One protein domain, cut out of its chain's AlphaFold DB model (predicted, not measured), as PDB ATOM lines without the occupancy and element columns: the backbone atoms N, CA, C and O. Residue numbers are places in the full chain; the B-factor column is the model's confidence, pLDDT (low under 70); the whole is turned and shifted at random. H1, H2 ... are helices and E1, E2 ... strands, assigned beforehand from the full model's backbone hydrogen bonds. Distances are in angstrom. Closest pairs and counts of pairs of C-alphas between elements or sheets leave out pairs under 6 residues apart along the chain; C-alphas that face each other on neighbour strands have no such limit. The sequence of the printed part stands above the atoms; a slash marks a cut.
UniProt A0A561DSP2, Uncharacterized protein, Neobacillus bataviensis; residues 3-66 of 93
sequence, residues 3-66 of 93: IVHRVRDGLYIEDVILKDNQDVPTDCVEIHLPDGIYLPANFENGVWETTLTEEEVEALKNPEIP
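AT A GLANCE: This is residues 3 to 66 of the 93 residues of an uncharacterized protein of Neobacillus bataviensis (UniProt A0A561DSP2). What is the shape? Three parts follow one another along a loose, long model: the hairpin E1-E2, the smaller hairpin E3-E4 and the short helix H1, beyond which the chain sticks out. A long link, residues 19 to 40, joins the hairpins. What is it made of? The 64 printed residues, under half in named elements, run E1, E2, E3, E4, H1, mixed in class, both sheets antiparallel. The radius of gyration of the C-alphas is 15.1 A, the spans 48 by 24 by 17 A.

HOW THE PARTS SIT: How do the hairpins pair? E1, residues 3 to 8, and E2, residues 11 to 18, are antiparallel at 148 degrees, with N 6 and O 14 2.9 A apart, within hydrogen-bond range. E3, residues 41 to 44, and E4, residues 47 to 50, are antiparallel at 147 degrees, with N 42 and O 49 2.9 A apart, within that range. What is apart? H1, residues 54 to 61, with every O i to N i+4 pair within hydrogen-bond range, is apart from E1, E2 and E3.

IN THESE COORDINATES: Where does E1 begin? C-alpha 3 is at (271.900, 180.025, 342.693). How long are the elements? E1 measures 16.5 A, E2 20.0 A and H1 10.7 A, ending at C-alpha 61, (252.587, 165.932, 353.656).

THE WHOLE: How far does it reach? The C-alphas farthest apart, of Asn 21 and Pro 66, are 50.3 A apart; the printed part has no cut. Where is confidence low? In 21 residues pLDDT is under 70, among them 32 to 43.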
ATOM      1  N   ILE A   3     272.639 179.189 341.742       82.31
ATOM      2  CA  ILE A   3     271.900 180.025 342.693       82.31
ATOM      3  C   ILE A   3     272.534 179.816 344.063       82.31
ATOM      4  O   ILE A   3     272.786 178.680 344.454       82.31
ATOM      5  N   VAL A   4     272.821 180.912 344.757       87.19
ATOM      6  CA  VAL A   4     273.275 180.911 346.149       87.19
ATOM      7  C   VAL A   4     272.329 181.776 346.971       87.19
ATOM      8  O   VAL A   4     271.728 182.709 346.442       87.19
ATOM      9  N   HIS A   5     272.209 181.497 348.260       85.00
ATOM     10  CA  HIS A   5     271.278 182.198 349.137       85.00
ATOM     11  C   HIS A   5     272.031 183.201 350.004       85.00
ATOM     12  O   HIS A   5     272.954 182.824 350.728       85.00
ATOM     13  N   ARG A   6     271.650 184.482 349.964       85.81
ATOM     14  CA  ARG A   6     272.224 185.493 350.859       85.81
ATOM     15  C   ARG A   6     271.615 185.354 352.252       85.81
ATOM     16  O   ARG A   6     270.394 185.426 352.403       85.81
ATOM     17  N   VAL A   7     272.471 185.224 353.266       81.25
ATOM     18  CA  VAL A   7     272.074 185.101 354.676       81.25
ATOM     19  C   VAL A   7     272.743 186.204 355.487       81.25
ATOM     20  O   VAL A   7     273.959 186.385 355.436       81.25
ATOM     21  N   ARG A   8     271.951 186.947 356.260       79.69
ATOM     22  CA  ARG A   8     272.446 187.966 357.194       79.69
ATOM     23  C   ARG A   8     271.838 187.711 358.565       79.69
ATOM     24  O   ARG A   8     270.634 187.522 358.667       79.69
ATOM     25  N   ASP A   9     272.673 187.687 359.602       80.12
ATOM     26  CA  ASP A   9     272.248 187.458 360.994       80.12
ATOM     27  C   ASP A   9     271.405 186.176 361.183       80.12
ATOM     28  O   ASP A   9     270.490 186.129 361.998       80.12
ATOM     29  N   GLY A  10     271.694 185.131 360.395       70.50
ATOM     30  CA  GLY A  10     270.954 183.861 360.414       70.50
ATOM     31  C   GLY A  10     269.619 183.876 359.658       70.50
ATOM     32  O   GLY A  10     268.938 182.856 359.617       70.50
ATOM     33  N   LEU A  11     269.252 184.997 359.031       69.88
ATOM     34  CA  LEU A  11     268.027 185.144 358.250       69.88
ATOM     35  C   LEU A  11     268.322 185.135 356.749       69.88
ATOM     36  O   LEU A  11     269.231 185.818 356.270       69.88
ATOM     37  N   TYR A  12     267.518 184.378 356.006       80.44
ATOM     38  CA  TYR A  12     267.505 184.408 354.547       80.44
ATOM     39  C   TYR A  12     267.005 185.770 354.037       80.44
ATOM     40  O   TYR A  12     265.999 186.286 354.526       80.44
ATOM     41  N   ILE A  13     267.707 186.340 353.053       83.88
ATOM     42  CA  ILE A  13     267.374 187.637 352.446       83.88
ATOM     43  C   ILE A  13     266.870 187.458 351.010       83.88
ATOM     44  O   ILE A  13     265.756 187.871 350.697       83.88
ATOM     45  N   GLU A  14     267.701 186.893 350.131       80.75
ATOM     46  CA  GLU A  14     267.403 186.770 348.700       80.75
ATOM     47  C   GLU A  14     268.260 185.708 348.003       80.75
ATOM     48  O   GLU A  14     269.335 185.331 348.485       80.75
ATOM     49  N   ASP A  15     267.806 185.299 346.819       87.56
ATOM     50  CA  ASP A  15     268.553 184.459 345.893       87.56
ATOM     51  C   ASP A  15     269.497 185.307 345.040       87.56
ATOM     52  O   ASP A  15     269.096 186.257 344.361       87.56
ATOM     53  N   VAL A  16     270.768 184.921 345.022       85.69
ATOM     54  CA  VAL A  16     271.802 185.540 344.200       85.69
ATOM     55  C   VAL A  16     272.188 184.564 343.101       85.69
ATOM     56  O   VAL A  16     272.679 183.464 343.351       85.69
ATOM     57  N   ILE A  17     271.986 184.980 341.853       86.75
ATOM     58  CA  ILE A  17     272.339 184.155 340.702       86.75
ATOM     59  C   ILE A  17     273.773 184.468 340.277       86.75
ATOM     60  O   ILE A  17     274.073 185.560 339.793       86.75
ATOM     61  N   LEU A  18     274.657 183.488 340.427       85.56
ATOM     62  CA  LEU A  18     276.055 183.570 340.029       85.56
ATOM     63  C   LEU A  18     276.285 182.883 338.678       85.56
ATOM     64  O   LEU A  18     275.618 181.914 338.290       85.56
ATOM     65  N   LYS A  19     277.282 183.378 337.945       85.62
ATOM     66  CA  LYS A  19     277.822 182.669 336.777       85.62
ATOM     67  C   LYS A  19     278.708 181.510 337.245       85.62
ATOM     68  O   LYS A  19     279.275 181.573 338.329       85.62
ATOM     69  N   ASP A  20     278.853 180.481 336.410       75.94
ATOM     70  CA  ASP A  20     279.471 179.194 336.786       75.94
ATOM     71  C   ASP A  20     280.930 179.285 337.280       75.94
ATOM     72  O   ASP A  20     281.381 178.392 337.982       75.94
ATOM     73  N   ASN A  21     281.639 180.383 336.983       79.06
ATOM     74  CA  ASN A  21     283.034 180.618 337.391       79.06
ATOM     75  C   ASN A  21     283.226 181.811 338.353       79.06
ATOM     76  O   ASN A  21     284.350 182.274 338.529       79.06
ATOM     77  N   GLN A  22     282.161 182.383 338.917       81.50
ATOM     78  CA  GLN A  22     282.311 183.389 339.976       81.50
ATOM     79  C   GLN A  22     282.520 182.694 341.314       81.50
ATOM     80  O   GLN A  22     281.911 181.656 341.508       81.50
ATOM     81  N   ASP A  23     283.292 183.262 342.239       84.88
ATOM     82  CA  ASP A  23     283.367 182.786 343.629       84.88
ATOM     83  C   ASP A  23     282.071 183.074 344.403       84.88
ATOM     84  O   ASP A  23     281.306 183.971 344.036       84.88
ATOM     85  N   VAL A  24     281.796 182.281 345.448       82.19
ATOM     86  CA  VAL A  24     280.631 182.508 346.323       82.19
ATOM     87  C   VAL A  24     280.955 183.697 347.233       82.19
ATOM     88  O   VAL A  24     281.985 183.666 347.912       82.19
ATOM     89  N   PRO A  25     280.125 184.752 347.260       83.56
ATOM     90  CA  PRO A  25     280.302 185.851 348.201       83.56
ATOM     91  C   PRO A  25     280.253 185.367 349.656       83.56
ATOM     92  O   PRO A  25     279.508 184.449 349.981       83.56
ATOM     93  N   THR A  26     281.012 186.000 350.553       83.62
ATOM     94  CA  THR A  26     281.105 185.596 351.972       83.62
ATOM     95  C   THR A  26     279.768 185.663 352.723       83.62
ATOM     96  O   THR A  26     279.591 184.981 353.725       83.62
ATOM     97  N   ASP A  27     278.830 186.484 352.252       83.25
ATOM     98  CA  ASP A  27     277.475 186.634 352.794       83.25
ATOM     99  C   ASP A  27     276.454 185.671 352.161       83.25
ATOM    100  O   ASP A  27     275.252 185.789 352.403       83.25
ATOM    101  N   CYS A  28     276.917 184.743 351.324       83.81
ATOM    102  CA  CYS A  28     276.083 183.793 350.608       83.81
ATOM    103  C   CYS A  28     276.443 182.350 350.976       83.81
ATOM    104  O   CYS A  28     277.609 182.005 351.156       83.81
ATOM    105  N   VAL A  29     275.429 181.493 351.034       81.88
ATOM    106  CA  VAL A  29     275.568 180.055 351.270       81.88
ATOM    107  C   VAL A  29     275.020 179.266 350.083       81.88
ATOM    108  O   VAL A  29     274.002 179.623 349.496       81.88
ATOM    109  N   GLU A  30     275.702 178.176 349.734       78.81
ATOM    110  CA  GLU A  30     275.249 177.187 348.736       78.81
ATOM    111  C   GLU A  30     274.350 176.100 349.348       78.81
ATOM    112  O   GLU A  30     273.971 175.140 348.682       78.81
ATOM    113  N   ILE A  31     274.021 176.228 350.633       72.81
ATOM    114  CA  ILE A  31     273.194 175.262 351.348       72.81
ATOM    115  C   ILE A  31     271.765 175.383 350.830       72.81
ATOM    116  O   ILE A  31     271.165 176.451 350.932       72.81
ATOM    117  N   HIS A  32     271.218 174.279 350.320       62.81
ATOM    118  CA  HIS A  32     269.790 174.175 350.050       62.81
ATOM    119  C   HIS A  32     269.021 174.487 351.335       62.81
ATOM    120  O   HIS A  32     269.182 173.793 352.341       62.81
ATOM    121  N   LEU A  33     268.211 175.546 351.301       63.84
ATOM    122  CA  LEU A  33     267.255 175.826 352.367       63.84
ATOM    123  C   LEU A  33     266.419 174.558 352.604       63.84
ATOM    124  O   LEU A  33     266.016 173.925 351.622       63.84
ATOM    125  N   PRO A  34     266.179 174.163 353.866       59.41
ATOM    126  CA  PRO A  34     265.321 173.025 354.152       59.41
ATOM    127  C   PRO A  34     263.962 173.226 353.473       59.41
ATOM    128  O   PRO A  34     263.412 174.333 353.476       59.41
ATOM    129  N   ASP A  35     263.447 172.160 352.858       53.72
ATOM    130  CA  ASP A  35     262.132 172.178 352.224       53.72
ATOM    131  C   ASP A  35     261.095 172.631 353.251       53.72
ATOM    132  O   ASP A  35     260.866 171.970 354.258       53.72
ATOM    133  N   GLY A  36     260.480 173.785 352.997       55.00
ATOM    134  CA  GLY A  36     259.564 174.419 353.934       55.00
ATOM    135  C   GLY A  36     260.268 175.368 354.903       55.00
ATOM    136  O   GLY A  36     260.529 175.035 356.050       55.00
ATOM    137  N   ILE A  37     260.401 176.627 354.484       52.97
ATOM    138  CA  ILE A  37     260.705 177.810 355.323       52.97
ATOM    139  C   ILE A  37     259.768 177.992 356.539       52.97
ATOM    140  O   ILE A  37     260.013 178.854 357.378       52.97
ATOM    141  N   TYR A  38     258.696 177.201 356.633       56.78
ATOM    142  CA  TYR A  38     257.752 177.181 357.752       56.78
ATOM    143  C   TYR A  38     257.905 175.956 358.666       56.78
ATOM    144  O   TYR A  38     257.177 175.857 359.653       56.78
ATOM    145  N   LEU A  39     258.801 175.015 358.352       59.09
ATOM    146  CA  LEU A  39     259.085 173.900 359.248       59.09
ATOM    147  C   LEU A  39     259.997 174.385 360.382       59.09
ATOM    148  O   LEU A  39     260.974 175.091 360.119       59.09
ATOM    149  N   PRO A  40     259.708 174.024 361.643       58.66
ATOM    150  CA  PRO A  40     260.613 174.313 362.740       58.66
ATOM    151  C   PRO A  40     261.920 173.544 362.511       58.66
ATOM    152  O   PRO A  40     261.958 172.311 362.485       58.66
ATOM    153  N   ALA A  41     262.993 174.296 362.298       63.03
ATOM    154  CA  ALA A  41     264.338 173.778 362.140       63.03
ATOM    155  C   ALA A  41     265.274 174.562 363.059       63.03
ATOM    156  O   ALA A  41     265.221 175.795 363.114       63.03
ATOM    157  N   ASN A  42     266.130 173.841 363.775       64.50
ATOM    158  CA  ASN A  42     267.198 174.438 364.559       64.50
ATOM    159  C   ASN A  42     268.438 174.559 363.674       64.50
ATOM    160  O   ASN A  42     268.819 173.618 362.980       64.50
ATOM    161  N   PHE A  43     269.071 175.729 363.698       61.94
ATOM    162  CA  PHE A  43     270.352 175.937 363.035       61.94
ATOM    163  C   PHE A  43     271.477 175.721 364.045       61.94
ATOM    164  O   PHE A  43     271.828 176.629 364.801       61.94
ATOM    165  N   GLU A  44     272.039 174.514 364.065       70.06
ATOM    166  CA  GLU A  44     273.193 174.170 364.893       70.06
ATOM    167  C   GLU A  44     274.373 173.744 364.008       70.06
ATOM    168  O   GLU A  44     274.212 173.094 362.980       70.06
ATOM    169  N   ASN A  45     275.593 174.152 364.374       59.03
ATOM    170  CA  ASN A  45     276.840 173.775 363.686       59.03
ATOM    171  C   ASN A  45     276.895 174.043 362.165       59.03
ATOM    172  O   ASN A  45     277.647 173.386 361.446       59.03
ATOM    173  N   GLY A  46     276.148 175.030 361.665       69.69
ATOM    174  CA  GLY A  46     276.130 175.356 360.234       69.69
ATOM    175  C   GLY A  46     275.213 174.460 359.397       69.69
ATOM    176  O   GLY A  46     275.263 174.528 358.170       69.69
ATOM    177  N   VAL A  47     274.387 173.635 360.043       69.69
ATOM    178  CA  VAL A  47     273.434 172.723 359.408       69.69
ATOM    179  C   VAL A  47     272.035 173.008 359.956       69.69
ATOM    180  O   VAL A  47     271.859 173.333 361.129       69.69
ATOM    181  N   TRP A  48     271.031 172.925 359.087       61.47
ATOM    182  CA  TRP A  48     269.629 172.987 359.487       61.47
ATOM    183  C   TRP A  48     269.166 171.583 359.869       61.47
ATOM    184  O   TRP A  48     269.074 170.711 359.006       61.47
ATOM    185  N   GLU A  49     268.888 171.365 361.150       63.91
ATOM    186  CA  GLU A  49     268.316 170.116 361.648       63.91
ATOM    187  C   GLU A  49     266.815 170.299 361.893       63.91
ATOM    188  O   GLU A  49     266.379 171.189 362.629       63.91
ATOM    189  N   THR A  50     266.010 169.459 361.246       66.00
ATOM    190  CA  THR A  50     264.553 169.454 361.400       66.00
ATOM    191  C   THR A  50     264.191 168.913 362.781       66.00
ATOM    192  O   THR A  50     264.598 167.810 363.137       66.00
ATOM    193  N   THR A  51     263.403 169.658 363.562       72.88
ATOM    194  CA  THR A  51     262.983 169.217 364.909       72.88
ATOM    195  C   THR A  51     261.775 168.282 364.888       72.88
ATOM    196  O   THR A  51     261.363 167.791 365.935       72.88
ATOM    197  N   LEU A  52     261.170 168.085 363.717       68.44
ATOM    198  CA  LEU A  52     260.014 167.218 363.521       68.44
ATOM    199  C   LEU A  52     260.448 165.763 363.393       68.44
ATOM    200  O   LEU A  52     261.412 165.437 362.697       68.44
ATOM    201  N   THR A  53     259.681 164.889 364.030       76.25
ATOM    202  CA  THR A  53     259.786 163.447 363.823       76.25
ATOM    203  C   THR A  53     259.302 163.055 362.425       76.25
ATOM    204  O   THR A  53     258.560 163.787 361.768       76.25
ATOM    205  N   GLU A  54     259.715 161.879 361.955       75.38
ATOM    206  CA  GLU A  54     259.337 161.358 360.633       75.38
ATOM    207  C   GLU A  54     257.804 161.261 360.470       75.38
ATOM    208  O   GLU A  54     257.269 161.585 359.411       75.38
ATOM    209  N   GLU A  55     257.100 160.933 361.559       74.25
ATOM    210  CA  GLU A  55     255.635 160.851 361.631       74.25
ATOM    211  C   GLU A  55     254.966 162.231 361.480       74.25
ATOM    212  O   GLU A  55     253.998 162.391 360.735       74.25
ATOM    213  N   GLU A  56     255.520 163.266 362.116       72.19
ATOM    214  CA  GLU A  56     255.024 164.643 361.988       72.19
ATOM    215  C   GLU A  56     255.274 165.215 360.585       72.19
ATOM    216  O   GLU A  56     254.435 165.941 360.045       72.19
ATOM    217  N   VAL A  57     256.398 164.859 359.954       74.69
ATOM    218  CA  VAL A  57     256.685 165.222 358.557       74.69
ATOM    219  C   VAL A  57     255.681 164.567 357.605       74.69
ATOM    220  O   VAL A  57     255.248 165.194 356.636       74.69
ATOM    221  N   GLU A  58     255.290 163.319 357.860       75.62
ATOM    222  CA  GLU A  58     254.301 162.610 357.045       75.62
ATOM    223  C   GLU A  58     252.889 163.195 357.212       75.62
ATOM    224  O   GLU A  58     252.202 163.431 356.212       75.62
ATOM    225  N   ALA A  59     252.499 163.554 358.439       71.25
ATOM    226  CA  ALA A  59     251.238 164.243 358.718       71.25
ATOM    227  C   ALA A  59     251.138 165.610 358.009       71.25
ATOM    228  O   ALA A  59     250.071 165.991 357.528       71.25
ATOM    229  N   LEU A  60     252.254 166.335 357.882       70.75
ATOM    230  CA  LEU A  60     252.315 167.596 357.134       70.75
ATOM    231  C   LEU A  60     252.221 167.401 355.615       70.75
ATOM    232  O   LEU A  60     251.712 168.279 354.918       70.75
ATOM    233  N   LYS A  61     252.699 166.266 355.087       72.00
ATOM    234  CA  LYS A  61     252.587 165.932 353.656       72.00
ATOM    235  C   LYS A  61     251.162 165.561 353.257       72.00
ATOM    236  O   LYS A  61     250.776 165.818 352.118       72.00
ATOM    237  N   ASN A  62     250.397 164.967 354.170       70.25
ATOM    238  CA  ASN A  62     249.008 164.593 353.941       70.25
ATOM    239  C   ASN A  62     248.112 165.136 355.064       70.25
ATOM    240  O   ASN A  62     247.646 164.358 355.901       70.25
ATOM    241  N   PRO A  63     247.875 166.460 355.104       67.44
ATOM    242  CA  PRO A  63     247.020 167.038 356.126       67.44
ATOM    243  C   PRO A  63     245.621 166.433 356.007       67.44
ATOM    244  O   PRO A  63     245.051 166.378 354.914       67.44
ATOM    245  N   GLU A  64     245.045 166.002 357.127       70.38
ATOM    246  CA  GLU A  64     243.612 165.727 357.183       70.38
ATOM    247  C   GLU A  64     242.880 167.049 356.945       70.38
ATOM    248  O   GLU A  64     242.763 167.890 357.835       70.38
ATOM    249  N   ILE A  65     242.444 167.275 355.706       71.81
ATOM    250  CA  ILE A  65     241.660 168.452 355.351       71.81
ATOM    251  C   ILE A  65     240.246 168.198 355.887       71.81
ATOM    252  O   ILE A  65     239.564 167.306 355.369       71.81
ATOM    253  N   PRO A  66     239.781 168.935 356.915       74.31
ATOM    254  CA  PRO A  66     238.399 168.814 357.339       74.31
ATOM    255  C   PRO A  66     237.489 169.187 356.159       74.31
ATOM    256  O   PRO A  66     237.834 170.084 355.383       74.31
TER     257      PRO A  66